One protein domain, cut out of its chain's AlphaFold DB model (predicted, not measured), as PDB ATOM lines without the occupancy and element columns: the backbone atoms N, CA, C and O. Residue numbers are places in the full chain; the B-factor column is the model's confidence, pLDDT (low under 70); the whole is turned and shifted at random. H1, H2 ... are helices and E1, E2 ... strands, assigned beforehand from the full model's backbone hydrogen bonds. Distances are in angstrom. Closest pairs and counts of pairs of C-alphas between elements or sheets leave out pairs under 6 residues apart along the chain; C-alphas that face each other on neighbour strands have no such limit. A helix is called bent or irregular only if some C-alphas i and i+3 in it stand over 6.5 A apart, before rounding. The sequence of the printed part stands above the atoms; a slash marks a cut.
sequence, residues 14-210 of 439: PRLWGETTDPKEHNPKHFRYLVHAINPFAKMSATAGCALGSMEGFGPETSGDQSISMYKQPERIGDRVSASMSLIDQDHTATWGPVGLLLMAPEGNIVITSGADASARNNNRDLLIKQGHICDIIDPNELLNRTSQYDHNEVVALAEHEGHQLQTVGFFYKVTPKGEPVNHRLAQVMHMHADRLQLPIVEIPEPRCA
ATOM      1  N   PRO A  14     -84.626  25.429   2.438       82.31
ATOM      2  CA  PRO A  14     -84.408  26.668   1.718       82.31
ATOM      3  C   PRO A  14     -83.598  27.623   2.591       82.31
ATOM      4  O   PRO A  14     -83.792  27.699   3.806       82.31
ATOM      5  N   ARG A  15     -82.697  28.381   1.965       91.81
ATOM      6  CA  ARG A  15     -82.057  29.505   2.645       91.81
ATOM      7  C   ARG A  15     -83.141  30.506   3.038       91.81
ATOM      8  O   ARG A  15     -84.026  30.795   2.236       91.81
ATOM      9  N   LEU A  16     -83.097  30.986   4.275       94.88
ATOM     10  CA  LEU A  16     -84.036  31.988   4.770       94.88
ATOM     11  C   LEU A  16     -83.503  33.386   4.464       94.88
ATOM     12  O   LEU A  16     -82.302  33.635   4.583       94.88
ATOM     13  N   TRP A  17     -84.398  34.293   4.085       96.56
ATOM     14  CA  TRP A  17     -84.049  35.689   3.857       96.56
ATOM     15  C   TRP A  17     -84.067  36.482   5.163       96.56
ATOM     16  O   TRP A  17     -84.879  36.224   6.052       96.56
ATOM     17  N   GLY A  18     -83.197  37.484   5.261       94.19
ATOM     18  CA  GLY A  18     -83.239  38.460   6.349       94.19
ATOM     19  C   GLY A  18     -82.407  38.114   7.577       94.19
ATOM     20  O   GLY A  18     -82.376  38.932   8.483       94.19
ATOM     21  N   GLU A  19     -81.731  36.959   7.630       93.62
ATOM     22  CA  GLU A  19     -80.897  36.553   8.782       93.62
ATOM     23  C   GLU A  19     -81.643  36.695  10.123       93.62
ATOM     24  O   GLU A  19     -81.138  37.267  11.091       93.62
ATOM     25  N   THR A  20     -82.896  36.238  10.154       95.88
ATOM     26  CA  THR A  20     -83.782  36.453  11.296       95.88
ATOM     27  C   THR A  20     -83.345  35.646  12.521       95.88
ATOM     28  O   THR A  20     -82.872  34.514  12.427       95.88
ATOM     29  N   THR A  21     -83.512  36.241  13.699       96.25
ATOM     30  CA  THR A  21     -83.284  35.609  15.001       96.25
ATOM     31  C   THR A  21     -84.421  34.633  15.312       96.25
ATOM     32  O   THR A  21     -85.578  34.926  15.006       96.25
ATOM     33  N   ASP A  22     -84.133  33.500  15.964       96.56
ATOM     34  CA  ASP A  22     -85.190  32.672  16.561       96.56
ATOM     35  C   ASP A  22     -85.884  33.495  17.666       96.56
ATOM     36  O   ASP A  22     -85.215  33.955  18.596       96.56
ATOM     37  N   PRO A  23     -87.212  33.707  17.618       97.19
ATOM     38  CA  PRO A  23     -87.922  34.450  18.657       97.19
ATOM     39  C   PRO A  23     -87.753  33.890  20.080       97.19
ATOM     40  O   PRO A  23     -87.930  34.630  21.045       97.19
ATOM     41  N   LYS A  24     -87.383  32.612  20.248       96.81
ATOM     42  CA  LYS A  24     -87.046  32.019  21.561       96.81
ATOM     43  C   LYS A  24     -85.746  32.556  22.151       96.81
ATOM     44  O   LYS A  24     -85.561  32.503  23.364       96.81
ATOM     45  N   GLU A  25     -84.860  33.061  21.302       96.56
ATOM     46  CA  GLU A  25     -83.563  33.631  21.664       96.56
ATOM     47  C   GLU A  25     -83.604  35.166  21.671       96.56
ATOM     48  O   GLU A  25     -82.568  35.822  21.576       96.56
ATOM     49  N   HIS A  26     -84.805  35.753  21.772       96.56
ATOM     50  CA  HIS A  26     -84.984  37.197  21.750       96.56
ATOM     51  C   HIS A  26     -84.088  37.904  22.774       96.56
ATOM     52  O   HIS A  26     -84.148  37.657  23.980       96.56
ATOM     53  N   ASN A  27     -83.299  38.849  22.271       95.38
ATOM     54  CA  ASN A  27     -82.539  39.797  23.061       95.38
ATOM     55  C   ASN A  27     -82.912  41.206  22.581       95.38
ATOM     56  O   ASN A  27     -82.583  41.538  21.442       95.38
ATOM     57  N   PRO A  28     -83.508  42.066  23.427       91.62
ATOM     58  CA  PRO A  28     -83.915  43.417  23.034       91.62
ATOM     59  C   PRO A  28     -82.786  44.278  22.458       91.62
ATOM     60  O   PRO A  28     -83.048  45.252  21.763       91.62
ATOM     61  N   LYS A  29     -81.525  43.937  22.754       93.56
ATOM     62  CA  LYS A  29     -80.357  44.643  22.221       93.56
ATOM     63  C   LYS A  29     -79.887  44.102  20.881       93.56
ATOM     64  O   LYS A  29     -79.237  44.852  20.171       93.56
ATOM     65  N   HIS A  30     -80.129  42.830  20.574       95.00
ATOM     66  CA  HIS A  30     -79.620  42.141  19.386       95.00
ATOM     67  C   HIS A  30     -80.699  41.181  18.882       95.00
ATOM     68  O   HIS A  30     -80.770  40.032  19.321       95.00
ATOM     69  N   PHE A  31     -81.539  41.656  17.970       97.25
ATOM     70  CA  PHE A  31     -82.527  40.826  17.294       97.25
ATOM     71  C   PHE A  31     -82.698  41.293  15.855       97.25
ATOM     72  O   PHE A  31     -82.428  42.445  15.532       97.25
ATOM     73  N   ARG A  32     -83.211  40.408  15.006       97.75
ATOM     74  CA  ARG A  32     -83.672  40.753  13.666       97.75
ATOM     75  C   ARG A  32     -84.879  39.905  13.302       97.75
ATOM     76  O   ARG A  32     -84.820  38.685  13.418       97.75
ATOM     77  N   TYR A  33     -85.964  40.520  12.846       98.38
ATOM     78  CA  TYR A  33     -87.189  39.801  12.492       98.38
ATOM     79  C   TYR A  33     -87.781  40.303  11.182       98.38
ATOM     80  O   TYR A  33     -87.770  41.498  10.904       98.38
ATOM     81  N   LEU A  34     -88.376  39.385  10.420       98.19
ATOM     82  CA  LEU A  34     -89.398  39.722   9.438       98.19
ATOM     83  C   LEU A  34     -90.746  39.765  10.147       98.19
ATOM     84  O   LEU A  34     -91.142  38.784  10.782       98.19
ATOM     85  N   VAL A  35     -91.452  40.886  10.038       98.00
ATOM     86  CA  VAL A  35     -92.722  41.087  10.735       98.00
ATOM     87  C   VAL A  35     -93.852  41.452   9.792       98.00
ATOM     88  O   VAL A  35     -93.748  42.401   9.024       98.00
ATOM     89  N   HIS A  36     -94.971  40.737   9.884       96.38
ATOM     90  CA  HIS A  36     -96.227  41.153   9.260       96.38
ATOM     91  C   HIS A  36     -97.067  41.900  10.294       96.38
ATOM     92  O   HIS A  36     -97.713  41.285  11.149       96.38
ATOM     93  N   ALA A  37     -97.030  43.231  10.238       94.31
ATOM     94  CA  ALA A  37     -97.732  44.082  11.187       94.31
ATOM     95  C   ALA A  37     -99.220  44.228  10.831       94.31
ATOM     96  O   ALA A  37     -99.593  44.521   9.696       94.31
ATOM     97  N   ILE A  38    -100.082  44.075  11.831       89.50
ATOM     98  CA  ILE A  38    -101.531  44.191  11.701       89.50
ATOM     99  C   ILE A  38    -101.934  45.608  12.099       89.50
ATOM    100  O   ILE A  38    -101.885  45.981  13.272       89.50
ATOM    101  N   ASN A  39    -102.367  46.395  11.115       83.00
ATOM    102  CA  ASN A  39    -102.964  47.706  11.338       83.00
ATOM    103  C   ASN A  39    -104.497  47.608  11.229       83.00
ATOM    104  O   ASN A  39    -105.017  47.416  10.125       83.00
ATOM    105  N   PRO A  40    -105.246  47.771  12.334       70.88
ATOM    106  CA  PRO A  40    -106.701  47.681  12.302       70.88
ATOM    107  C   PRO A  40    -107.385  48.669  11.357       70.88
ATOM    108  O   PRO A  40    -108.403  48.347  10.741       70.88
ATOM    109  N   PHE A  41    -106.816  49.865  11.207       65.62
ATOM    110  CA  PHE A  41    -107.389  50.928  10.385       65.62
ATOM    111  C   PHE A  41    -107.198  50.662   8.888       65.62
ATOM    112  O   PHE A  41    -108.039  51.069   8.087       65.62
ATOM    113  N   ALA A  42    -106.178  49.886   8.500       65.38
ATOM    114  CA  ALA A  42    -105.976  49.480   7.108       65.38
ATOM    115  C   ALA A  42    -107.148  48.638   6.576       65.38
ATOM    116  O   ALA A  42    -107.501  48.727   5.399       65.38
ATOM    117  N   LYS A  43    -107.812  47.869   7.450       58.00
ATOM    118  CA  LYS A  43    -108.999  47.098   7.072       58.00
ATOM    119  C   LYS A  43    -110.183  48.001   6.722       58.00
ATOM    120  O   LYS A  43    -110.940  47.638   5.827       58.00
ATOM    121  N   MET A  44    -110.338  49.173   7.352       53.38
ATOM    122  CA  MET A  44    -111.383  50.129   6.953       53.38
ATOM    123  C   MET A  44    -111.124  50.677   5.557       53.38
ATOM    124  O   MET A  44    -112.039  50.671   4.742       53.38
ATOM    125  N   SER A  45    -109.885  51.071   5.259       50.22
ATOM    126  CA  SER A  45    -109.506  51.572   3.934       50.22
ATOM    127  C   SER A  45    -109.690  50.514   2.844       50.22
ATOM    128  O   SER A  45    -110.257  50.813   1.798       50.22
ATOM    129  N   ALA A  46    -109.310  49.258   3.106       52.41
ATOM    130  CA  ALA A  46    -109.549  48.145   2.184       52.41
ATOM    131  C   ALA A  46    -111.050  47.844   2.013       52.41
ATOM    132  O   ALA A  46    -111.532  47.713   0.894       52.41
ATOM    133  N   THR A  47    -111.821  47.796   3.107       49.38
ATOM    134  CA  THR A  47    -113.275  47.540   3.049       49.38
ATOM    135  C   THR A  47    -114.012  48.657   2.309       49.38
ATOM    136  O   THR A  47    -114.860  48.378   1.464       49.38
ATOM    137  N   ALA A  48    -113.663  49.918   2.578       37.88
ATOM    138  CA  ALA A  48    -114.196  51.078   1.875       37.88
ATOM    139  C   ALA A  48    -113.788  51.067   0.394       37.88
ATOM    140  O   ALA A  48    -114.631  51.298  -0.468       37.88
ATOM    141  N   GLY A  49    -112.535  50.719   0.089       40.84
ATOM    142  CA  GLY A  49    -112.032  50.586  -1.277       40.84
ATOM    143  C   GLY A  49    -112.766  49.514  -2.091       40.84
ATOM    144  O   GLY A  49    -113.132  49.764  -3.243       40.84
ATOM    145  N   CYS A  50    -113.061  48.363  -1.476       43.72
ATOM    146  CA  CYS A  50    -113.891  47.303  -2.053       43.72
ATOM    147  C   CYS A  50    -115.347  47.751  -2.254       43.72
ATOM    148  O   CYS A  50    -115.908  47.542  -3.327       43.72
ATOM    149  N   ALA A  51    -115.959  48.389  -1.250       34.38
ATOM    150  CA  ALA A  51    -117.344  48.866  -1.319       34.38
ATOM    151  C   ALA A  51    -117.545  49.975  -2.368       34.38
ATOM    152  O   ALA A  51    -118.615  50.075  -2.965       34.38
ATOM    153  N   LEU A  52    -116.512  50.783  -2.614       39.38
ATOM    154  CA  LEU A  52    -116.492  51.837  -3.630       39.38
ATOM    155  C   LEU A  52    -116.086  51.330  -5.026       39.38
ATOM    156  O   LEU A  52    -115.966  52.133  -5.946       39.38
ATOM    157  N   GLY A  53    -115.858  50.021  -5.201       35.44
ATOM    158  CA  GLY A  53    -115.457  49.432  -6.486       35.44
ATOM    159  C   GLY A  53    -114.070  49.866  -6.976       35.44
ATOM    160  O   GLY A  53    -113.738  49.648  -8.134       35.44
ATOM    161  N   SER A  54    -113.264  50.483  -6.108       38.56
ATOM    162  CA  SER A  54    -111.939  51.036  -6.432       38.56
ATOM    163  C   SER A  54    -110.795  50.020  -6.327       38.56
ATOM    164  O   SER A  54    -109.682  50.297  -6.764       38.56
ATOM    165  N   MET A  55    -111.064  48.828  -5.783       40.38
ATOM    166  CA  MET A  55    -110.145  47.691  -5.829       40.38
ATOM    167  C   MET A  55    -110.550  46.750  -6.967       40.38
ATOM    168  O   MET A  55    -111.341  45.824  -6.779       40.38
ATOM    169  N   GLU A  56    -110.004  46.985  -8.160       37.09
ATOM    170  CA  GLU A  56    -110.009  45.979  -9.225       37.09
ATOM    171  C   GLU A  56    -109.150  44.777  -8.789       37.09
ATOM    172  O   GLU A  56    -108.022  44.950  -8.323       37.09
ATOM    173  N   GLY A  57    -109.663  43.549  -8.944       44.44
ATOM    174  CA  GLY A  57    -108.830  42.343  -8.829       44.44
ATOM    175  C   GLY A  57    -109.283  41.230  -7.882       44.44
ATOM    176  O   GLY A  57    -108.462  40.371  -7.575       44.44
ATOM    177  N   PHE A  58    -110.552  41.159  -7.462       42.81
ATOM    178  CA  PHE A  58    -111.120  39.902  -6.938       42.81
ATOM    179  C   PHE A  58    -111.365  38.919  -8.098       42.81
ATOM    180  O   PHE A  58    -112.499  38.651  -8.489       42.81
ATOM    181  N   GLY A  59    -110.284  38.455  -8.724       42.12
ATOM    182  CA  GLY A  59    -110.333  37.375  -9.705       42.12
ATOM    183  C   GLY A  59    -110.418  36.020  -8.995       42.12
ATOM    184  O   GLY A  59    -109.796  35.864  -7.943       42.12
ATOM    185  N   PRO A  60    -111.169  35.042  -9.528       40.31
ATOM    186  CA  PRO A  60    -111.173  33.699  -8.977       40.31
ATOM    187  C   PRO A  60    -109.797  33.030  -9.128       40.31
ATOM    188  O   PRO A  60    -109.112  33.182 -10.138       40.31
ATOM    189  N   GLU A  61    -109.457  32.330  -8.050       53.31
ATOM    190  CA  GLU A  61    -108.312  31.482  -7.709       53.31
ATOM    191  C   GLU A  61    -107.420  30.945  -8.835       53.31
ATOM    192  O   GLU A  61    -107.893  30.263  -9.741       53.31
ATOM    193  N   THR A  62    -106.102  31.066  -8.627       53.19
ATOM    194  CA  THR A  62    -105.144  30.002  -8.999       53.19
ATOM    195  C   THR A  62    -103.938  29.848  -8.055       53.19
ATOM    196  O   THR A  62    -103.172  28.906  -8.245       53.19
ATOM    197  N   SER A  63    -103.712  30.704  -7.040       69.00
ATOM    198  CA  SER A  63    -102.464  30.626  -6.247       69.00
ATOM    199  C   SER A  63    -102.489  31.301  -4.860       69.00
ATOM    200  O   SER A  63    -101.606  32.092  -4.524       69.00
ATOM    201  N   GLY A  64    -103.500  30.971  -4.049       82.00
ATOM    202  CA  GLY A  64    -103.620  31.393  -2.644       82.00
ATOM    203  C   GLY A  64    -104.841  32.271  -2.354       82.00
ATOM    204  O   GLY A  64    -105.477  32.795  -3.268       82.00
ATOM    205  N   ASP A  65    -105.169  32.434  -1.070       85.81
ATOM    206  CA  ASP A  65    -106.345  33.162  -0.579       85.81
ATOM    207  C   ASP A  65    -105.938  34.392   0.253       85.81
ATOM    208  O   ASP A  65    -105.637  34.316   1.447       85.81
ATOM    209  N   GLN A  66    -105.951  35.574  -0.370       87.69
ATOM    210  CA  GLN A  66    -105.600  36.824   0.314       87.69
ATOM    211  C   GLN A  66    -106.665  37.285   1.333       87.69
ATOM    212  O   GLN A  66    -106.396  38.198   2.120       87.69
ATOM    213  N   SER A  67    -107.856  36.669   1.349       82.50
ATOM    214  CA  SER A  67    -108.944  37.015   2.275       82.50
ATOM    215  C   SER A  67    -108.739  36.467   3.693       82.50
ATOM    216  O   SER A  67    -109.361  36.963   4.638       82.50
ATOM    217  N   ILE A  68    -107.831  35.499   3.874       85.44
ATOM    218  CA  ILE A  68    -107.520  34.895   5.176       85.44
ATOM    219  C   ILE A  68    -107.059  35.974   6.158       85.44
ATOM    220  O   ILE A  68    -106.033  36.616   5.958       85.44
ATOM    221  N   SER A  69    -107.770  36.156   7.269       86.94
ATOM    222  CA  SER A  69    -107.394  37.154   8.276       86.94
ATOM    223  C   SER A  69    -106.198  36.688   9.107       86.94
ATOM    224  O   SER A  69    -106.334  35.779   9.924       86.94
ATOM    225  N   MET A  70    -105.057  37.372   8.991       89.62
ATOM    226  CA  MET A  70    -103.872  37.123   9.832       89.62
ATOM    227  C   MET A  70    -104.086  37.466  11.306       89.62
ATOM    228  O   MET A  70    -103.348  36.993  12.161       89.62
ATOM    229  N   TYR A  71    -105.138  38.223  11.615       87.50
ATOM    230  CA  TYR A  71    -105.561  38.448  12.990       87.50
ATOM    231  C   TYR A  71    -106.354  37.281  13.582       87.50
ATOM    232  O   TYR A  71    -106.392  37.159  14.792       87.50
ATOM    233  N   LYS A  72    -107.032  36.459  12.765       86.06
ATOM    234  CA  LYS A  72    -107.870  35.347  13.263       86.06
ATOM    235  C   LYS A  72    -107.221  33.979  13.058       86.06
ATOM    236  O   LYS A  72    -107.406  33.081  13.873       86.06
ATOM    237  N   GLN A  73    -106.516  33.813  11.940       91.25
ATOM    238  CA  GLN A  73    -105.943  32.551  11.472       91.25
ATOM    239  C   GLN A  73    -104.454  32.723  11.118       91.25
ATOM    240  O   GLN A  73    -104.064  32.467   9.976       91.25
ATOM    241  N   PRO A  74    -103.611  33.200  12.053       94.81
ATOM    242  CA  PRO A  74    -102.193  33.469  11.793       94.81
ATOM    243  C   PRO A  74    -101.384  32.242  11.340       94.81
ATOM    244  O   PRO A  74    -100.361  32.383  10.676       94.81
ATOM    245  N   GLU A  75    -101.831  31.030  11.660       95.62
ATOM    246  CA  GLU A  75    -101.224  29.769  11.222       95.62
ATOM    247  C   GLU A  75    -101.390  29.501   9.718       95.62
ATOM    248  O   GLU A  75    -100.651  28.702   9.152       95.62
ATOM    249  N   ARG A  76    -102.334  30.182   9.057       95.62
ATOM    250  CA  ARG A  76    -102.649  30.004   7.631       95.62
ATOM    251  C   ARG A  76    -101.912  30.992   6.720       95.62
ATOM    252  O   ARG A  76    -102.341  31.228   5.595       95.62
ATOM    253  N   ILE A  77    -100.817  31.598   7.186       95.69
ATOM    254  CA  ILE A  77    -100.012  32.546   6.394       95.69
ATOM    255  C   ILE A  77     -99.554  31.945   5.055       95.69
ATOM    256  O   ILE A  77     -99.613  32.629   4.038       95.69
ATOM    257  N   GLY A  78     -99.186  30.659   5.035       94.75
ATOM    258  CA  GLY A  78     -98.767  29.936   3.828       94.75
ATOM    259  C   GLY A  78     -99.889  29.646   2.823       94.75
ATOM    260  O   GLY A  78     -99.596  29.294   1.685       94.75
ATOM    261  N   ASP A  79    -101.157  29.823   3.216       93.50
ATOM    262  CA  ASP A  79    -102.323  29.657   2.337       93.50
ATOM    263  C   ASP A  79    -102.692  30.961   1.603       93.50
ATOM    264  O   ASP A  79    -103.566  30.956   0.733       93.50
ATOM    265  N   ARG A  80    -102.085  32.100   1.970       93.44
ATOM    266  CA  ARG A  80    -102.357  33.399   1.332       93.44
ATOM    267  C   ARG A  80    -101.780  33.464  -0.083       93.44
ATOM    268  O   ARG A  80    -101.066  32.572  -0.524       93.44
ATOM    269  N   VAL A  81    -102.063  34.550  -0.802       92.00
ATOM    270  CA  VAL A  81    -101.323  34.874  -2.035       92.00
ATOM    271  C   VAL A  81     -99.928  35.385  -1.668       92.00
ATOM    272  O   VAL A  81     -98.915  34.944  -2.212       92.00
ATOM    273  N   SER A  82     -99.871  36.325  -0.724       94.62
ATOM    274  CA  SER A  82     -98.634  36.979  -0.299       94.62
ATOM    275  C   SER A  82     -98.753  37.612   1.089       94.62
ATOM    276  O   SER A  82     -99.855  37.803   1.628       94.62
ATOM    277  N   ALA A  83     -97.603  37.996   1.634       94.62
ATOM    278  CA  ALA A  83     -97.480  38.816   2.827       94.62
ATOM    279  C   ALA A  83     -96.561  40.012   2.556       94.62
ATOM    280  O   ALA A  83     -95.470  39.847   2.015       94.62
ATOM    281  N   SER A  84     -97.006  41.199   2.969       94.06
ATOM    282  CA  SER A  84     -96.161  42.390   3.077       94.06
ATOM    283  C   SER A  84     -95.648  42.480   4.511       94.06
ATOM    284  O   SER A  84     -96.422  42.353   5.462       94.06
ATOM    285  N   MET A  85     -94.340  42.592   4.666       96.62
ATOM    286  CA  MET A  85     -93.628  42.536   5.934       96.62
ATOM    287  C   MET A  85     -92.685  43.730   6.049       96.62
ATOM    288  O   MET A  85     -92.397  44.400   5.063       96.62
ATOM    289  N   SER A  86     -92.146  43.942   7.242       96.06
ATOM    290  CA  SER A  86     -90.980  44.794   7.457       96.06
ATOM    291  C   SER A  86     -89.854  43.955   8.052       96.06
ATOM    292  O   SER A  86     -90.100  43.077   8.879       96.06
ATOM    293  N   LEU A  87     -88.622  44.216   7.637       97.69
ATOM    294  CA  LEU A  87     -87.430  43.770   8.338       97.69
ATOM    295  C   LEU A  87     -87.140  44.770   9.460       97.69
ATOM    296  O   LEU A  87     -86.970  45.957   9.189       97.69
ATOM    297  N   ILE A  88     -87.098  44.290  10.699       97.25
ATOM    298  CA  ILE A  88     -86.832  45.109  11.884       97.25
ATOM    299  C   ILE A  88     -85.645  44.564  12.671       97.25
ATOM    300  O   ILE A  88     -85.402  43.354  12.675       97.25
ATOM    301  N   ASP A  89     -84.956  45.448  13.380       96.56
ATOM    302  CA  ASP A  89     -83.928  45.125  14.371       96.56
ATOM    303  C   ASP A  89     -83.998  46.096  15.564       96.56
ATOM    304  O   ASP A  89     -84.954  46.869  15.685       96.56
ATOM    305  N   GLN A  90     -83.023  46.037  16.477       93.44
ATOM    306  CA  GLN A  90     -82.988  46.896  17.667       93.44
ATOM    307  C   GLN A  90     -82.958  48.404  17.358       93.44
ATOM    308  O   GLN A  90     -83.387  49.191  18.202       93.44
ATOM    309  N   ASP A  91     -82.469  48.797  16.180       91.75
ATOM    310  CA  ASP A  91     -82.300  50.196  15.770       91.75
ATOM    311  C   ASP A  91     -83.416  50.641  14.803       91.75
ATOM    312  O   ASP A  91     -83.701  51.830  14.670       91.75
ATOM    313  N   HIS A  92     -84.106  49.685  14.171       93.12
ATOM    314  CA  HIS A  92     -85.168  49.905  13.190       93.12
ATOM    315  C   HIS A  92     -86.427  49.155  13.604       93.12
ATOM    316  O   HIS A  92     -86.751  48.092  13.079       93.12
ATOM    317  N   THR A  93     -87.161  49.707  14.566       93.62
ATOM    318  CA  THR A  93     -88.357  49.048  15.092       93.62
ATOM    319  C   THR A  93     -89.646  49.500  14.407       93.62
ATOM    320  O   THR A  93     -90.684  48.910  14.678       93.62
ATOM    321  N   ALA A  94     -89.654  50.500  13.526       89.50
ATOM    322  CA  ALA A  94     -90.893  50.998  12.918       89.50
ATOM    323  C   ALA A  94     -91.683  49.910  12.163       89.50
ATOM    324  O   ALA A  94     -91.152  49.182  11.330       89.50
ATOM    325  N   THR A  95     -92.988  49.832  12.435       91.31
ATOM    326  CA  THR A  95     -93.925  48.912  11.776       91.31
ATOM    327  C   THR A  95     -95.222  49.630  11.415       91.31
ATOM    328  O   THR A  95     -95.606  50.610  12.051       91.31
ATOM    329  N   TRP A  96     -95.948  49.119  10.416       84.94
ATOM    330  CA  TRP A  96     -97.229  49.708   9.997       84.94
ATOM    331  C   TRP A  96     -98.354  49.584  11.040       84.94
ATOM    332  O   TRP A  96     -99.297  50.377  11.057       84.94
ATOM    333  N   GLY A  97     -98.276  48.571  11.902       88.06
ATOM    334  CA  GLY A  97     -99.244  48.299  12.961       88.06
ATOM    335  C   GLY A  97     -98.567  47.967  14.294       88.06
ATOM    336  O   GLY A  97     -97.385  47.614  14.302       88.06
ATOM    337  N   PRO A  98     -99.300  48.063  15.419       88.81
ATOM    338  CA  PRO A  98     -98.738  47.914  16.762       88.81
ATOM    339  C   PRO A  98     -98.597  46.457  17.229       88.81
ATOM    340  O   PRO A  98     -98.103  46.214  18.323       88.81
ATOM    341  N   VAL A  99     -99.081  45.484  16.459       93.44
ATOM    342  CA  VAL A  99     -98.974  44.049  16.758       93.44
ATOM    343  C   VAL A  99     -98.779  43.270  15.468       93.44
ATOM    344  O   VAL A  99     -99.044  43.806  14.391       93.44
ATOM    345  N   GLY A 100     -98.409  41.996  15.551       96.06
ATOM    346  CA  GLY A 100     -98.434  41.136  14.376       96.06
ATOM    347  C   GLY A 100     -97.661  39.839  14.521       96.06
ATOM    348  O   GLY A 100     -97.436  39.335  15.622       96.06
ATOM    349  N   LEU A 101     -97.284  39.297  13.366       98.25
ATOM    350  CA  LEU A 101     -96.618  38.006  13.234       98.25
ATOM    351  C   LEU A 101     -95.117  38.204  13.062       98.25
ATOM    352  O   LEU A 101     -94.705  39.093  12.321       98.25
ATOM    353  N   LEU A 102     -94.329  37.332  13.682       98.56
ATOM    354  CA  LEU A 102     -92.937  37.091  13.314       98.56
ATOM    355  C   LEU A 102     -92.924  35.958  12.290       98.56
ATOM    356  O   LEU A 102     -93.472  34.881  12.555       98.56
ATOM    357  N   LEU A 103     -92.331  36.200  11.125       98.19
ATOM    358  CA  LEU A 103     -92.374  35.279   9.996       98.19
ATOM    359  C   LEU A 103     -90.978  34.770   9.627       98.19
ATOM    360  O   LEU A 103     -89.987  35.491   9.712       98.19
ATOM    361  N   MET A 104     -90.919  33.524   9.164       96.62
ATOM    362  CA  MET A 104     -89.806  33.024   8.360       96.62
ATOM    363  C   MET A 104     -90.205  33.034   6.893       96.62
ATOM    364  O   MET A 104     -91.293  32.573   6.536       96.62
ATOM    365  N   ALA A 105     -89.294  33.522   6.053       96.94
ATOM    366  CA  ALA A 105     -89.468  33.552   4.613       96.94
ATOM    367  C   ALA A 105     -88.291  32.850   3.920       96.94
ATOM    368  O   ALA A 105     -87.143  33.271   4.095       96.94
ATOM    369  N   PRO A 106     -88.551  31.800   3.123       96.69
ATOM    370  CA  PRO A 106     -87.579  31.290   2.164       96.69
ATOM    371  C   PRO A 106     -87.112  32.406   1.219       96.69
ATOM    372  O   PRO A 106     -87.919  33.217   0.770       96.69
ATOM    373  N   GLU A 107     -85.826  32.430   0.874       95.62
ATOM    374  CA  GLU A 107     -85.226  33.441  -0.008       95.62
ATOM    375  C   GLU A 107     -85.900  33.473  -1.386       95.62
ATOM    376  O   GLU A 107     -86.184  34.549  -1.902       95.62
ATOM    377  N   GLY A 108     -86.282  32.308  -1.919       94.56
ATOM    378  CA  GLY A 108     -87.030  32.203  -3.176       94.56
ATOM    379  C   GLY A 108     -88.455  32.765  -3.129       94.56
ATOM    380  O   GLY A 108     -89.049  32.994  -4.178       94.56
ATOM    381  N   ASN A 109     -89.019  33.015  -1.944       96.12
ATOM    382  CA  ASN A 109     -90.358  33.588  -1.822       96.12
ATOM    383  C   ASN A 109     -90.346  35.120  -1.898       96.12
ATOM    384  O   ASN A 109     -91.412  35.699  -2.108       96.12
ATOM    385  N   ILE A 110     -89.202  35.784  -1.697       97.06
ATOM    386  CA  ILE A 110     -89.115  37.250  -1.681       97.06
ATOM    387  C   ILE A 110     -89.241  37.797  -3.107       97.06
ATOM    388  O   ILE A 110     -88.507  37.394  -4.005       97.06
ATOM    389  N   VAL A 111     -90.169  38.734  -3.308       95.62
ATOM    390  CA  VAL A 111     -90.485  39.310  -4.626       95.62
ATOM    391  C   VAL A 111     -90.194  40.805  -4.693       95.62
ATOM    392  O   VAL A 111     -89.850  41.304  -5.759       95.62
ATOM    393  N   ILE A 112     -90.333  41.533  -3.582       95.69
ATOM    394  CA  ILE A 112     -90.058  42.974  -3.522       95.69
ATOM    395  C   ILE A 112     -89.360  43.289  -2.203       95.69
ATOM    396  O   ILE A 112     -89.767  42.798  -1.152       95.69
ATOM    397  N   THR A 113     -88.360  44.161  -2.254       95.69
ATOM    398  CA  THR A 113     -87.792  44.838  -1.084       95.69
ATOM    399  C   THR A 113     -87.669  46.323  -1.387       95.69
ATOM    400  O   THR A 113     -87.206  46.691  -2.466       95.69
ATOM    401  N   SER A 114     -88.059  47.182  -0.454       92.19
ATOM    402  CA  SER A 114     -88.039  48.629  -0.638       92.19
ATOM    403  C   SER A 114     -87.853  49.338   0.699       92.19
ATOM    404  O   SER A 114     -88.436  48.942   1.703       92.19
ATOM    405  N   GLY A 115     -87.067  50.419   0.717       89.38
ATOM    406  CA  GLY A 115     -86.903  51.268   1.907       89.38
ATOM    407  C   GLY A 115     -88.153  52.083   2.274       89.38
ATOM    408  O   GLY A 115     -88.134  52.810   3.258       89.38
ATOM    409  N   ALA A 116     -89.220  51.983   1.480       85.31
ATOM    410  CA  ALA A 116     -90.521  52.613   1.693       85.31
ATOM    411  C   ALA A 116     -91.639  51.729   1.110       85.31
ATOM    412  O   ALA A 116     -91.347  50.731   0.447       85.31
ATOM    413  N   ASP A 117     -92.903  52.116   1.296       84.12
ATOM    414  CA  ASP A 117     -94.050  51.449   0.662       84.12
ATOM    415  C   ASP A 117     -93.870  51.357  -0.866       84.12
ATOM    416  O   ASP A 117     -93.693  52.364  -1.557       84.12
ATOM    417  N   ALA A 118     -93.905  50.136  -1.393       85.44
ATOM    418  CA  ALA A 118     -93.805  49.823  -2.812       85.44
ATOM    419  C   ALA A 118     -95.187  49.667  -3.468       85.44
ATOM    420  O   ALA A 118     -95.267  49.305  -4.648       85.44
ATOM    421  N   SER A 119     -96.278  49.927  -2.732       83.44
ATOM    422  CA  SER A 119     -97.657  49.811  -3.219       83.44
ATOM    423  C   SER A 119     -97.916  48.441  -3.862       83.44
ATOM    424  O   SER A 119     -98.442  48.326  -4.976       83.44
ATOM    425  N   ALA A 120     -97.471  47.385  -3.180       84.69
ATOM    426  CA  ALA A 120     -97.442  46.036  -3.719       84.69
ATOM    427  C   ALA A 120     -98.842  45.469  -4.008       84.69
ATOM    428  O   ALA A 120     -99.782  45.577  -3.214       84.69
ATOM    429  N   ARG A 121     -98.978  44.785  -5.149       83.69
ATOM    430  CA  ARG A 121    -100.237  44.161  -5.600       83.69
ATOM    431  C   ARG A 121    -100.489  42.806  -4.932       83.69
ATOM    432  O   ARG A 121    -100.628  41.775  -5.586       83.69
ATOM    433  N   ASN A 122    -100.571  42.824  -3.606       82.81
ATOM    434  CA  ASN A 122    -100.560  41.645  -2.734       82.81
ATOM    435  C   ASN A 122    -101.732  40.660  -2.932       82.81
ATOM    436  O   ASN A 122    -101.687  39.530  -2.448       82.81
ATOM    437  N   ASN A 123    -102.796  41.064  -3.625       83.25
ATOM    438  CA  ASN A 123    -103.969  40.231  -3.904       83.25
ATOM    439  C   ASN A 123    -103.873  39.425  -5.208       83.25
ATOM    440  O   ASN A 123    -104.767  38.627  -5.478       83.25
ATOM    441  N   ASN A 124    -102.828  39.617  -6.016       84.75
ATOM    442  CA  ASN A 124    -102.692  38.941  -7.300       84.75
ATOM    443  C   ASN A 124    -101.241  38.509  -7.532       84.75
ATOM    444  O   ASN A 124    -100.371  39.344  -7.778       84.75
ATOM    445  N   ARG A 125    -100.998  37.194  -7.496       89.00
ATOM    446  CA  ARG A 125     -99.663  36.604  -7.659       89.00
ATOM    447  C   ARG A 125     -98.972  37.053  -8.939       89.00
ATOM    448  O   ARG A 125     -97.831  37.490  -8.881       89.00
ATOM    449  N   ASP A 126     -99.645  36.967 -10.083       89.00
ATOM    450  CA  ASP A 126     -99.025  37.260 -11.378       89.00
ATOM    451  C   ASP A 126     -98.657  38.738 -11.509       89.00
ATOM    452  O   ASP A 126     -97.609  39.079 -12.058       89.00
ATOM    453  N   LEU A 127     -99.514  39.635 -11.009       88.19
ATOM    454  CA  LEU A 127     -99.214  41.064 -10.977       88.19
ATOM    455  C   LEU A 127     -98.079  41.377 -10.003       88.19
ATOM    456  O   LEU A 127     -97.236  42.209 -10.331       88.19
ATOM    457  N   LEU A 128     -98.041  40.702  -8.852       89.31
ATOM    458  CA  LEU A 128     -96.974  40.851  -7.873       89.31
ATOM    459  C   LEU A 128     -95.630  40.364  -8.428       89.31
ATOM    460  O   LEU A 128     -94.646  41.082  -8.321       89.31
ATOM    461  N   ILE A 129     -95.587  39.209  -9.098       90.94
ATOM    462  CA  ILE A 129     -94.376  38.692  -9.759       90.94
ATOM    463  C   ILE A 129     -93.907  39.651 -10.859       90.94
ATOM    464  O   ILE A 129     -92.726  39.988 -10.930       90.94
ATOM    465  N   LYS A 130     -94.826  40.153 -11.696       90.69
ATOM    466  CA  LYS A 130     -94.495  41.157 -12.724       90.69
ATOM    467  C   LYS A 130     -93.926  42.439 -12.120       90.69
ATOM    468  O   LYS A 130     -93.021  43.021 -12.709       90.69
ATOM    469  N   GLN A 131     -94.451  42.873 -10.975       89.19
ATOM    470  CA  GLN A 131     -93.920  44.008 -10.223       89.19
ATOM    471  C   GLN A 131     -92.551  43.681  -9.607       89.19
ATOM    472  O   GLN A 131     -91.655  44.510  -9.655       89.19
ATOM    473  N   GLY A 132     -92.346  42.466  -9.103       87.62
ATOM    474  CA  GLY A 132     -91.047  42.022  -8.599       87.62
ATOM    475  C   GLY A 132     -89.953  42.024  -9.658       87.62
ATOM    476  O   GLY A 132     -88.842  42.441  -9.383       87.62
ATOM    477  N   HIS A 133     -90.259  41.663 -10.906       89.00
ATOM    478  CA  HIS A 133     -89.269  41.685 -11.993       89.00
ATOM    479  C   HIS A 133     -88.719  43.076 -12.342       89.00
ATOM    480  O   HIS A 133     -87.717  43.160 -13.049       89.00
ATOM    481  N   ILE A 134     -89.376  44.151 -11.898       87.31
ATOM    482  CA  ILE A 134     -88.902  45.530 -12.079       87.31
ATOM    483  C   ILE A 134     -88.300  46.124 -10.796       87.31
ATOM    484  O   ILE A 134     -87.839  47.263 -10.830       87.31
ATOM    485  N   CYS A 135     -88.304  45.378  -9.688       82.12
ATOM    486  CA  CYS A 135     -87.742  45.778  -8.403       82.12
ATOM    487  C   CYS A 135     -86.512  44.920  -8.085       82.12
ATOM    488  O   CYS A 135     -86.559  43.697  -8.186       82.12
ATOM    489  N   ASP A 136     -85.422  45.538  -7.643       85.75
ATOM    490  CA  ASP A 136     -84.268  44.779  -7.160       85.75
ATOM    491  C   ASP A 136     -84.545  44.205  -5.761       85.75
ATOM    492  O   ASP A 136     -85.114  44.886  -4.900       85.75
ATOM    493  N   ILE A 137     -84.110  42.963  -5.523       93.06
ATOM    494  CA  ILE A 137     -84.052  42.391  -4.172       93.06
ATOM    495  C   ILE A 137     -82.774  42.896  -3.500       93.06
ATOM    496  O   ILE A 137     -81.663  42.535  -3.883       93.06
ATOM    497  N   ILE A 138     -82.953  43.758  -2.511       93.38
ATOM    498  CA  ILE A 138     -81.913  44.422  -1.735       93.38
ATOM    499  C   ILE A 138     -81.424  43.460  -0.644       93.38
ATOM    500  O   ILE A 138     -82.208  42.704  -0.067       93.38
ATOM    501  N   ASP A 139     -80.125  43.501  -0.341       94.69
ATOM    502  CA  ASP A 139     -79.558  42.782   0.803       94.69
ATOM    503  C   ASP A 139     -80.206  43.246   2.129       94.69
ATOM    504  O   ASP A 139     -80.429  44.446   2.304       94.69
ATOM    505  N   PRO A 140     -80.484  42.351   3.097       95.94
ATOM    506  CA  PRO A 140     -81.091  42.724   4.376       95.94
ATOM    507  C   PRO A 140     -80.393  43.875   5.119       95.94
ATOM    508  O   PRO A 140     -81.067  44.748   5.665       95.94
ATOM    509  N   ASN A 141     -79.054  43.912   5.138       95.69
ATOM    510  CA  ASN A 141     -78.316  44.980   5.816       95.69
ATOM    511  C   ASN A 141     -78.410  46.291   5.035       95.69
ATOM    512  O   ASN A 141     -78.541  47.362   5.622       95.69
ATOM    513  N   GLU A 142     -78.361  46.216   3.705       94.94
ATOM    514  CA  GLU A 142     -78.556  47.385   2.855       94.94
ATOM    515  C   GLU A 142     -79.975  47.958   2.985       94.94
ATOM    516  O   GLU A 142     -80.130  49.179   3.010       94.94
ATOM    517  N   LEU A 143     -80.998  47.111   3.125       95.12
ATOM    518  CA  LEU A 143     -82.373  47.552   3.344       95.12
ATOM    519  C   LEU A 143     -82.503  48.346   4.648       95.12
ATOM    520  O   LEU A 143     -83.047  49.448   4.628       95.12
ATOM    521  N   LEU A 144     -81.963  47.817   5.751       93.88
ATOM    522  CA  LEU A 144     -81.977  48.496   7.050       93.88
ATOM    523  C   LEU A 144     -81.214  49.825   6.994       93.88
ATOM    524  O   LEU A 144     -81.739  50.848   7.423       93.88
ATOM    525  N   ASN A 145     -80.046  49.854   6.343       91.94
ATOM    526  CA  ASN A 145     -79.259  51.079   6.148       91.94
ATOM    527  C   ASN A 145     -79.981  52.162   5.319       91.94
ATOM    528  O   ASN A 145     -79.580  53.326   5.356       91.94
ATOM    529  N   ARG A 146     -81.005  51.795   4.537       87.50
ATOM    530  CA  ARG A 146     -81.832  52.726   3.749       87.50
ATOM    531  C   ARG A 146     -83.072  53.216   4.503       87.50
ATOM    532  O   ARG A 146     -83.764  54.090   3.985       87.50
ATOM    533  N   THR A 147     -83.354  52.678   5.687       85.81
ATOM    534  CA  THR A 147     -84.488  53.083   6.528       85.81
ATOM    535  C   THR A 147     -84.060  53.895   7.738       85.81
ATOM    536  O   THR A 147     -82.919  53.821   8.182       85.81
ATOM    537  N   SER A 148     -84.987  54.684   8.280       84.00
ATOM    538  CA  SER A 148     -84.814  55.334   9.578       84.00
ATOM    539  C   SER A 148     -85.507  54.518  10.672       84.00
ATOM    540  O   SER A 148     -86.379  53.699  10.390       84.00
ATOM    541  N   GLN A 149     -85.196  54.795  11.938       81.75
ATOM    542  CA  GLN A 149     -85.905  54.186  13.070       81.75
ATOM    543  C   GLN A 149     -87.419  54.483  13.093       81.75
ATOM    544  O   GLN A 149     -88.159  53.811  13.808       81.75
ATOM    545  N   TYR A 150     -87.890  55.486  12.340       80.56
ATOM    546  CA  TYR A 150     -89.289  55.931  12.319       80.56
ATOM    547  C   TYR A 150     -90.068  55.462  11.084       80.56
ATOM    548  O   TYR A 150     -91.305  55.471  11.108       80.56
ATOM    549  N   ASP A 151     -89.358  55.027  10.043       81.88
ATOM    550  CA  ASP A 151     -89.920  54.630   8.757       81.88
ATOM    551  C   ASP A 151     -89.845  53.114   8.598       81.88
ATOM    552  O   ASP A 151     -88.802  52.496   8.790       81.88
ATOM    553  N   HIS A 152     -90.968  52.501   8.236       85.38
ATOM    554  CA  HIS A 152     -90.996  51.074   7.950       85.38
ATOM    555  C   HIS A 152     -90.536  50.830   6.506       85.38
ATOM    556  O   HIS A 152     -90.985  51.514   5.584       85.38
ATOM    557  N   ASN A 153     -89.672  49.832   6.306       93.44
ATOM    558  CA  ASN A 153     -89.433  49.250   4.983       93.44
ATOM    559  C   ASN A 153     -90.576  48.301   4.592       93.44
ATOM    560  O   ASN A 153     -91.382  47.881   5.432       93.44
ATOM    561  N   GLU A 154     -90.592  47.926   3.316       94.06
ATOM    562  CA  GLU A 154     -91.453  46.875   2.797       94.06
ATOM    563  C   GLU A 154     -90.628  45.707   2.237       94.06
ATOM    564  O   GLU A 154     -89.760  45.880   1.380       94.06
ATOM    565  N   VAL A 155     -90.939  44.500   2.704       96.69
ATOM    566  CA  VAL A 155     -90.474  43.214   2.178       96.69
ATOM    567  C   VAL A 155     -91.704  42.393   1.821       96.69
ATOM    568  O   VAL A 155     -92.475  42.003   2.695       96.69
ATOM    569  N   VAL A 156     -91.901  42.111   0.540       96.50
ATOM    570  CA  VAL A 156     -93.057  41.356   0.057       96.50
ATOM    571  C   VAL A 156     -92.625  39.970  -0.365       96.50
ATOM    572  O   VAL A 156     -91.713  39.814  -1.179       96.50
ATOM    573  N   ALA A 157     -93.324  38.968   0.156       96.69
ATOM    574  CA  ALA A 157     -93.076  37.576  -0.166       96.69
ATOM    575  C   ALA A 157     -94.349  36.869  -0.626       96.69
ATOM    576  O   ALA A 157     -95.439  37.095  -0.090       96.69
ATOM    577  N   LEU A 158     -94.203  35.966  -1.593       96.12
ATOM    578  CA  LEU A 158     -95.239  34.991  -1.909       96.12
ATOM    579  C   LEU A 158     -95.423  34.057  -0.716       96.12
ATOM    580  O   LEU A 158     -94.454  33.581  -0.123       96.12
ATOM    581  N   ALA A 159     -96.678  33.786  -0.372       95.38
ATOM    582  CA  ALA A 159     -96.991  32.917   0.757       95.38
ATOM    583  C   ALA A 159     -96.559  31.465   0.506       95.38
ATOM    584  O   ALA A 159     -96.122  30.793   1.436       95.38
ATOM    585  N   GLU A 160     -96.583  31.032  -0.755       93.88
ATOM    586  CA  GLU A 160     -96.018  29.771  -1.233       93.88
ATOM    587  C   GLU A 160     -95.252  30.002  -2.544       93.88
ATOM    588  O   GLU A 160     -95.741  30.684  -3.453       93.88
ATOM    589  N   HIS A 161     -94.050  29.442  -2.658       93.00
ATOM    590  CA  HIS A 161     -93.293  29.397  -3.903       93.00
ATOM    591  C   HIS A 161     -92.439  28.128  -3.975       93.00
ATOM    592  O   HIS A 161     -91.657  27.839  -3.070       93.00
ATOM    593  N   GLU A 162     -92.590  27.371  -5.065       91.06
ATOM    594  CA  GLU A 162     -91.827  26.142  -5.336       91.06
ATOM    595  C   GLU A 162     -91.864  25.117  -4.185       91.06
ATOM    596  O   GLU A 162     -90.872  24.464  -3.873       91.06
ATOM    597  N   GLY A 163     -93.021  24.973  -3.536       89.19
ATOM    598  CA  GLY A 163     -93.229  24.056  -2.418       89.19
ATOM    599  C   GLY A 163     -92.763  24.590  -1.062       89.19
ATOM    600  O   GLY A 163     -92.924  23.895  -0.058       89.19
ATOM    601  N   HIS A 164     -92.226  25.812  -0.999       94.44
ATOM    602  CA  HIS A 164     -91.814  26.454   0.245       94.44
ATOM    603  C   HIS A 164     -92.821  27.518   0.671       94.44
ATOM    604  O   HIS A 164     -93.177  28.417  -0.093       94.44
ATOM    605  N   GLN A 165     -93.270  27.430   1.919       95.62
ATOM    606  CA  GLN A 165     -94.264  28.337   2.480       95.62
ATOM    607  C   GLN A 165     -93.644  29.314   3.477       95.62
ATOM    608  O   GLN A 165     -92.680  28.987   4.172       95.62
ATOM    609  N   LEU A 166     -94.256  30.491   3.589       97.00
ATOM    610  CA  LEU A 166     -94.072  31.355   4.749       97.00
ATOM    611  C   LEU A 166     -94.571  30.646   6.005       97.00
ATOM    612  O   LEU A 166     -95.559  29.908   5.970       97.00
ATOM    613  N   GLN A 167     -93.910  30.906   7.128       96.88
ATOM    614  CA  GLN A 167     -94.268  30.301   8.406       96.88
ATOM    615  C   GLN A 167     -94.340  31.349   9.503       96.88
ATOM    616  O   GLN A 167     -93.433  32.167   9.654       96.88
ATOM    617  N   THR A 168     -95.402  31.278  10.300       97.94
ATOM    618  CA  THR A 168     -95.513  32.034  11.548       97.94
ATOM    619  C   THR A 168     -94.666  31.347  12.606       97.94
ATOM    620  O   THR A 168     -94.940  30.206  12.974       97.94
ATOM    621  N   VAL A 169     -93.636  32.041  13.088       98.00
ATOM    622  CA  VAL A 169     -92.695  31.525  14.098       98.00
ATOM    623  C   VAL A 169     -92.815  32.208  15.449       98.00
ATOM    624  O   VAL A 169     -92.190  31.779  16.412       98.00
ATOM    625  N   GLY A 170     -93.633  33.249  15.538       98.44
ATOM    626  CA  GLY A 170     -93.907  33.953  16.775       98.44
ATOM    627  C   GLY A 170     -94.835  35.131  16.551       98.44
ATOM    628  O   GLY A 170     -95.337  35.361  15.448       98.44
ATOM    629  N   PHE A 171     -95.042  35.885  17.616       98.62
ATOM    630  CA  PHE A 171     -95.882  37.073  17.638       98.62
ATOM    631  C   PHE A 171     -95.114  38.245  18.229       98.62
ATOM    632  O   PHE A 171     -94.155  38.057  18.977       98.62
ATOM    633  N   PHE A 172     -95.557  39.461  17.932       98.12
ATOM    634  CA  PHE A 172     -95.044  40.646  18.606       98.12
ATOM    635  C   PHE A 172     -96.154  41.623  18.965       98.12
ATOM    636  O   PHE A 172     -97.216  41.661  18.333       98.12
ATOM    637  N   TYR A 173     -95.864  42.461  19.952       96.12
ATOM    638  CA  TYR A 173     -96.615  43.677  20.219       96.12
ATOM    639  C   TYR A 173     -95.677  44.825  20.570       96.12
ATOM    640  O   TYR A 173     -94.562  44.635  21.060       96.12
ATOM    641  N   LYS A 174     -96.149  46.035  20.285       93.69
ATOM    642  CA  LYS A 174     -95.464  47.273  20.612       93.69
ATOM    643  C   LYS A 174     -95.639  47.633  22.070       93.69
ATOM    644  O   LYS A 174     -96.765  47.603  22.575       93.69
ATOM    645  N   VAL A 175     -94.539  48.030  22.700       91.88
ATOM    646  CA  VAL A 175     -94.522  48.543  24.070       91.88
ATOM    647  C   VAL A 175     -94.068  49.994  24.128       91.88
ATOM    648  O   VAL A 175     -93.229  50.443  23.345       91.88
ATOM    649  N   THR A 176     -94.650  50.719  25.074       86.44
ATOM    650  CA  THR A 176     -94.272  52.075  25.460       86.44
ATOM    651  C   THR A 176     -92.931  52.072  26.213       86.44
ATOM    652  O   THR A 176     -92.467  51.006  26.632       86.44
ATOM    653  N   PRO A 177     -92.313  53.237  26.489       80.62
ATOM    654  CA  PRO A 177     -91.104  53.319  27.317       80.62
ATOM    655  C   PRO A 177     -91.297  52.774  28.740       80.62
ATOM    656  O   PRO A 177     -90.334  52.386  29.396       80.62
ATOM    657  N   LYS A 178     -92.549  52.723  29.213       81.31
ATOM    658  CA  LYS A 178     -92.942  52.146  30.507       81.31
ATOM    659  C   LYS A 178     -93.134  50.624  30.459       81.31
ATOM    660  O   LYS A 178     -93.439  50.028  31.486       81.31
ATOM    661  N   GLY A 179     -92.960  49.999  29.292       85.94
ATOM    662  CA  GLY A 179     -93.188  48.568  29.084       85.94
ATOM    663  C   GLY A 179     -94.666  48.192  28.943       85.94
ATOM    664  O   GLY A 179     -95.011  47.019  29.007       85.94
ATOM    665  N   GLU A 180     -95.562  49.164  28.763       88.44
ATOM    666  CA  GLU A 180     -96.992  48.885  28.598       88.44
ATOM    667  C   GLU A 180     -97.323  48.623  27.123       88.44
ATOM    668  O   GLU A 180     -96.770  49.294  26.254       88.44
ATOM    669  N   PRO A 181     -98.258  47.719  26.787       89.69
ATOM    670  CA  PRO A 181     -98.693  47.556  25.407       89.69
ATOM    671  C   PRO A 181     -99.326  48.833  24.836       89.69
ATOM    672  O   PRO A 181    -100.313  49.345  25.376       89.69
ATOM    673  N   VAL A 182     -98.855  49.279  23.666       84.81
ATOM    674  CA  VAL A 182     -99.442  50.418  22.924       84.81
ATOM    675  C   VAL A 182    -100.936  50.185  22.658       84.81
ATOM    676  O   VAL A 182    -101.756  51.102  22.741       84.81
ATOM    677  N   ASN A 183    -101.326  48.930  22.406       82.88
ATOM    678  CA  ASN A 183    -102.723  48.509  22.377       82.88
ATOM    679  C   ASN A 183    -102.922  47.202  23.158       82.88
ATOM    680  O   ASN A 183    -102.661  46.111  22.653       82.88
ATOM    681  N   HIS A 184    -103.452  47.323  24.376       83.50
ATOM    682  CA  HIS A 184    -103.673  46.204  25.294       83.50
ATOM    683  C   HIS A 184    -104.597  45.120  24.724       83.50
ATOM    684  O   HIS A 184    -104.332  43.935  24.903       83.50
ATOM    685  N   ARG A 185    -105.668  45.496  24.011       80.94
ATOM    686  CA  ARG A 185    -106.620  44.519  23.451       80.94
ATOM    687  C   ARG A 185    -105.998  43.715  22.314       80.94
ATOM    688  O   ARG A 185    -106.168  42.504  22.260       80.94
ATOM    689  N   LEU A 186    -105.262  44.377  21.422       85.69
ATOM    690  CA  LEU A 186    -104.568  43.684  20.337       85.69
ATOM    691  C   LEU A 186    -103.449  42.785  20.881       85.69
ATOM    692  O   LEU A 186    -103.316  41.649  20.431       85.69
ATOM    693  N   ALA A 187    -102.695  43.256  21.880       91.25
ATOM    694  CA  ALA A 187    -101.665  42.459  22.544       91.25
ATOM    695  C   ALA A 187    -102.254  41.206  23.215       91.25
ATOM    696  O   ALA A 187    -101.716  40.117  23.047       91.25
ATOM    697  N   GLN A 188    -103.407  41.322  23.890       89.56
ATOM    698  CA  GLN A 188    -104.119  40.170  24.460       89.56
ATOM    699  C   GLN A 188    -104.445  39.106  23.406       89.56
ATOM    700  O   GLN A 188    -104.254  37.920  23.662       89.56
ATOM    701  N   VAL A 189    -104.886  39.503  22.208       88.38
ATOM    702  CA  VAL A 189    -105.149  38.534  21.131       88.38
ATOM    703  C   VAL A 189    -103.863  37.884  20.623       88.38
ATOM    704  O   VAL A 189    -103.858  36.679  20.370       88.38
ATOM    705  N   MET A 190    -102.756  38.628  20.539       94.69
ATOM    706  CA  MET A 190    -101.461  38.029  20.201       94.69
ATOM    707  C   MET A 190    -101.020  37.009  21.255       94.69
ATOM    708  O   MET A 190    -100.597  35.920  20.881       94.69
ATOM    709  N   HIS A 191    -101.196  37.302  22.550       95.06
ATOM    710  CA  HIS A 191    -100.949  36.330  23.622       95.06
ATOM    711  C   HIS A 191    -101.814  35.076  23.461       95.06
ATOM    712  O   HIS A 191    -101.292  33.967  23.486       95.06
ATOM    713  N   MET A 192    -103.116  35.232  23.202       94.19
ATOM    714  CA  MET A 192    -104.006  34.089  22.974       94.19
ATOM    715  C   MET A 192    -103.561  33.223  21.790       94.19
ATOM    716  O   MET A 192    -103.694  32.000  21.828       94.19
ATOM    717  N   HIS A 193    -103.052  33.829  20.715       95.44
ATOM    718  CA  HIS A 193    -102.522  33.085  19.575       95.44
ATOM    719  C   HIS A 193    -101.177  32.424  19.858       95.44
ATOM    720  O   HIS A 193    -101.006  31.265  19.476       95.44
ATOM    721  N   ALA A 194    -100.272  33.116  20.549       97.50
ATOM    722  CA  ALA A 194     -99.006  32.567  21.014       97.50
ATOM    723  C   ALA A 194     -99.241  31.317  21.876       97.50
ATOM    724  O   ALA A 194     -98.701  30.254  21.571       97.50
ATOM    725  N   ASP A 195    -100.151  31.401  22.850       96.88
ATOM    726  CA  ASP A 195    -100.541  30.279  23.705       96.88
ATOM    727  C   ASP A 195    -101.196  29.149  22.899       96.88
ATOM    728  O   ASP A 195    -100.827  27.982  23.028       96.88
ATOM    729  N   ARG A 196    -102.156  29.471  22.021       97.00
ATOM    730  CA  ARG A 196    -102.861  28.466  21.206       97.00
ATOM    731  C   ARG A 196    -101.916  27.688  20.291       97.00
ATOM    732  O   ARG A 196    -102.121  26.494  20.092       97.00
ATOM    733  N   LEU A 197    -100.928  28.364  19.709       97.38
ATOM    734  CA  LEU A 197     -99.995  27.784  18.740       97.38
ATOM    735  C   LEU A 197     -98.672  27.336  19.368       97.38
ATOM    736  O   LEU A 197     -97.851  26.750  18.669       97.38
ATOM    737  N   GLN A 198     -98.479  27.574  20.670       98.00
ATOM    738  CA  GLN A 198     -97.239  27.280  21.394       98.00
ATOM    739  C   GLN A 198     -96.016  27.952  20.742       98.00
ATOM    740  O   GLN A 198     -94.946  27.351  20.608       98.00
ATOM    741  N   LEU A 199     -96.189  29.207  20.322       98.31
ATOM    742  CA  LEU A 199     -95.155  30.026  19.694       98.31
ATOM    743  C   LEU A 199     -94.724  31.173  20.625       98.31
ATOM    744  O   LEU A 199     -95.534  31.638  21.424       98.31
ATOM    745  N   PRO A 200     -93.474  31.661  20.527       98.31
ATOM    746  CA  PRO A 200     -93.006  32.797  21.314       98.31
ATOM    747  C   PRO A 200     -93.764  34.086  20.997       98.31
ATOM    748  O   PRO A 200     -94.256  34.289  19.884       98.31
ATOM    749  N   ILE A 201     -93.776  34.992  21.968       98.19
ATOM    750  CA  ILE A 201     -94.239  36.366  21.808       98.19
ATOM    751  C   ILE A 201     -93.163  37.318  22.326       98.19
ATOM    752  O   ILE A 201     -92.575  37.060  23.375       98.19
ATOM    753  N   VAL A 202     -92.882  38.384  21.577       98.00
ATOM    754  CA  VAL A 202     -91.818  39.346  21.899       98.00
ATOM    755  C   VAL A 202     -92.362  40.767  22.031       98.00
ATOM    756  O   VAL A 202     -93.272  41.183  21.306       98.00
ATOM    757  N   GLU A 203     -91.771  41.523  22.947       96.94
ATOM    758  CA  GLU A 203     -92.013  42.953  23.114       96.94
ATOM    759  C   GLU A 203     -91.073  43.728  22.198       96.94
ATOM    760  O   GLU A 203     -89.858  43.543  22.257       96.94
ATOM    761  N   ILE A 204     -91.615  44.605  21.354       95.56
ATOM    762  CA  ILE A 204     -90.799  45.484  20.510       95.56
ATOM    763  C   ILE A 204     -91.056  46.935  20.923       95.56
ATOM    764  O   ILE A 204     -92.209  47.369  20.884       95.56
ATOM    765  N   PRO A 205     -90.024  47.721  21.271       91.75
ATOM    766  CA  PRO A 205     -90.200  49.137  21.565       91.75
ATOM    767  C   PRO A 205     -90.852  49.898  20.404       91.75
ATOM    768  O   PRO A 205     -90.626  49.612  19.222       91.75
ATOM    769  N   GLU A 206     -91.688  50.866  20.748       87.88
ATOM    770  CA  GLU A 206     -92.281  51.795  19.795       87.88
ATOM    771  C   GLU A 206     -91.339  52.993  19.567       87.88
ATOM    772  O   GLU A 206     -91.111  53.778  20.493       87.88
ATOM    773  N   PRO A 207     -90.778  53.163  18.354       77.94
ATOM    774  CA  PRO A 207     -89.716  54.144  18.115       77.94
ATOM    775  C   PRO A 207     -90.192  55.587  18.308       77.94
ATOM    776  O   PRO A 207     -89.412  56.458  18.688       77.94
ATOM    777  N   ARG A 208     -91.487  55.858  18.099       69.31
ATOM    778  CA  ARG A 208     -92.059  57.210  18.227       69.31
ATOM    779  C   ARG A 208     -92.142  57.707  19.670       69.31
ATOM    780  O   ARG A 208     -92.337  58.902  19.878       69.31
ATOM    781  N   CYS A 209     -91.953  56.828  20.652       60.28
ATOM    782  CA  CYS A 209     -91.927  57.190  22.065       60.28
ATOM    783  C   CYS A 209     -90.548  57.685  22.549       60.28
ATOM    784  O   CYS A 209     -90.424  58.100  23.697       60.28
ATOM    785  N   ALA A 210     -89.500  57.619  21.716       54.03
ATOM    786  CA  ALA A 210     -88.114  57.813  22.158       54.03
ATOM    787  C   ALA A 210     -87.639  59.282  22.212       54.03
ATOM    788  O   ALA A 210     -86.632  59.573  22.860       54.03
TER     789      ALA A 210
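This is residues 14 to 210 of the 439 residues of an uncharacterized protein of Candidatus Saccharibacteria bacterium oral taxon 488 (UniProt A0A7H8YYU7). A strongly twisted sheet of seven strands runs through the body; the long helix H5 and the short H2 pack on one face, H3 covers E4 and E5 on the other, and H4 sits beside the strands near E2. H1 lies off the sheet, and a long loop, residues 52 to 73, leads from it back to H2. The printed part has 197 residues, under half of them in named elements, in the order E1 H1 H2 E2 E3 E4 H3 H4 E5 E6 H5 E7, of mixed class. The sheet, order E4 E5 E2 E1 E3 E6 E7, is mixed. The whole is compact, with a radius of gyration of the C-alphas of 16.0 A and spans of 46 by 35 by 30 A.

After residues 14 to 31, find the inner strand E1, residues 32 to 38. H1, residues 40 to 51, is not on the sheet. H2, residues 74 to 79, is irregular, with C-alphas 75 and 78 7.8 A apart. E2, residues 82 to 89, is antiparallel to E1, with N 35 and O 86 2.8 A apart. E3, residues 99 to 104, is antiparallel to E1, with N 36 and O 101 at 3.0 A. Edge strand E4, residues 110 to 114, is antiparallel to E5, residues 154 to 158, with N 111 and O 156 at 2.8 A; E5 is antiparallel to E2, with N 85 and O 155 at 2.8 A. H3, residues 125 to 132, is over E4 and E5, at a height over the sheet of 9.0 A; its closest C-alphas to E4 are those of Gly 132 and Val 111, 4.8 A. H4, residues 140 to 145, stands at the sheet's level. E6, residues 167 to 175, is antiparallel to E3, with N 102 and O 170 at 2.8 A. H5, residues 184 to 197, runs along E6, 25 degrees on the local plane; their closest C-alphas are those of Ala 187 and Tyr 173, 5.7 A. E7, residues 201 to 205, is parallel to E6, with N 202 and O 171 at 2.9 A; E6, H5 and E7 form a strand-helix-strand unit, two parallel strands joined through a helix, with a right-handed crossover. H2 and H5 are on the same face and H3 on the opposite face, in three layers. In H3, H4 and H5 every O i to N i+4 pair is within hydrogen-bond range; H1 has 7 of 8, and H2 has 0 of 2, with 1 of 3 O i to N i+3 pairs.

Find C-alpha 32 at (-83.672, 40.753, 13.666), where E1 begins its 18.3 A. E2 spans 22.3 A, E6 24.0 A and H5 19.9 A; E7 ends at C-alpha 205, (-90.200, 49.137, 21.565).

The C-alphas farthest apart, those of Pro 60 and Lys 178, are 47.2 A apart. The printed part has no cut, and the link from H1 to H2 is long. Confidence is under 70 at residues 41 to 63 and 208 to 210.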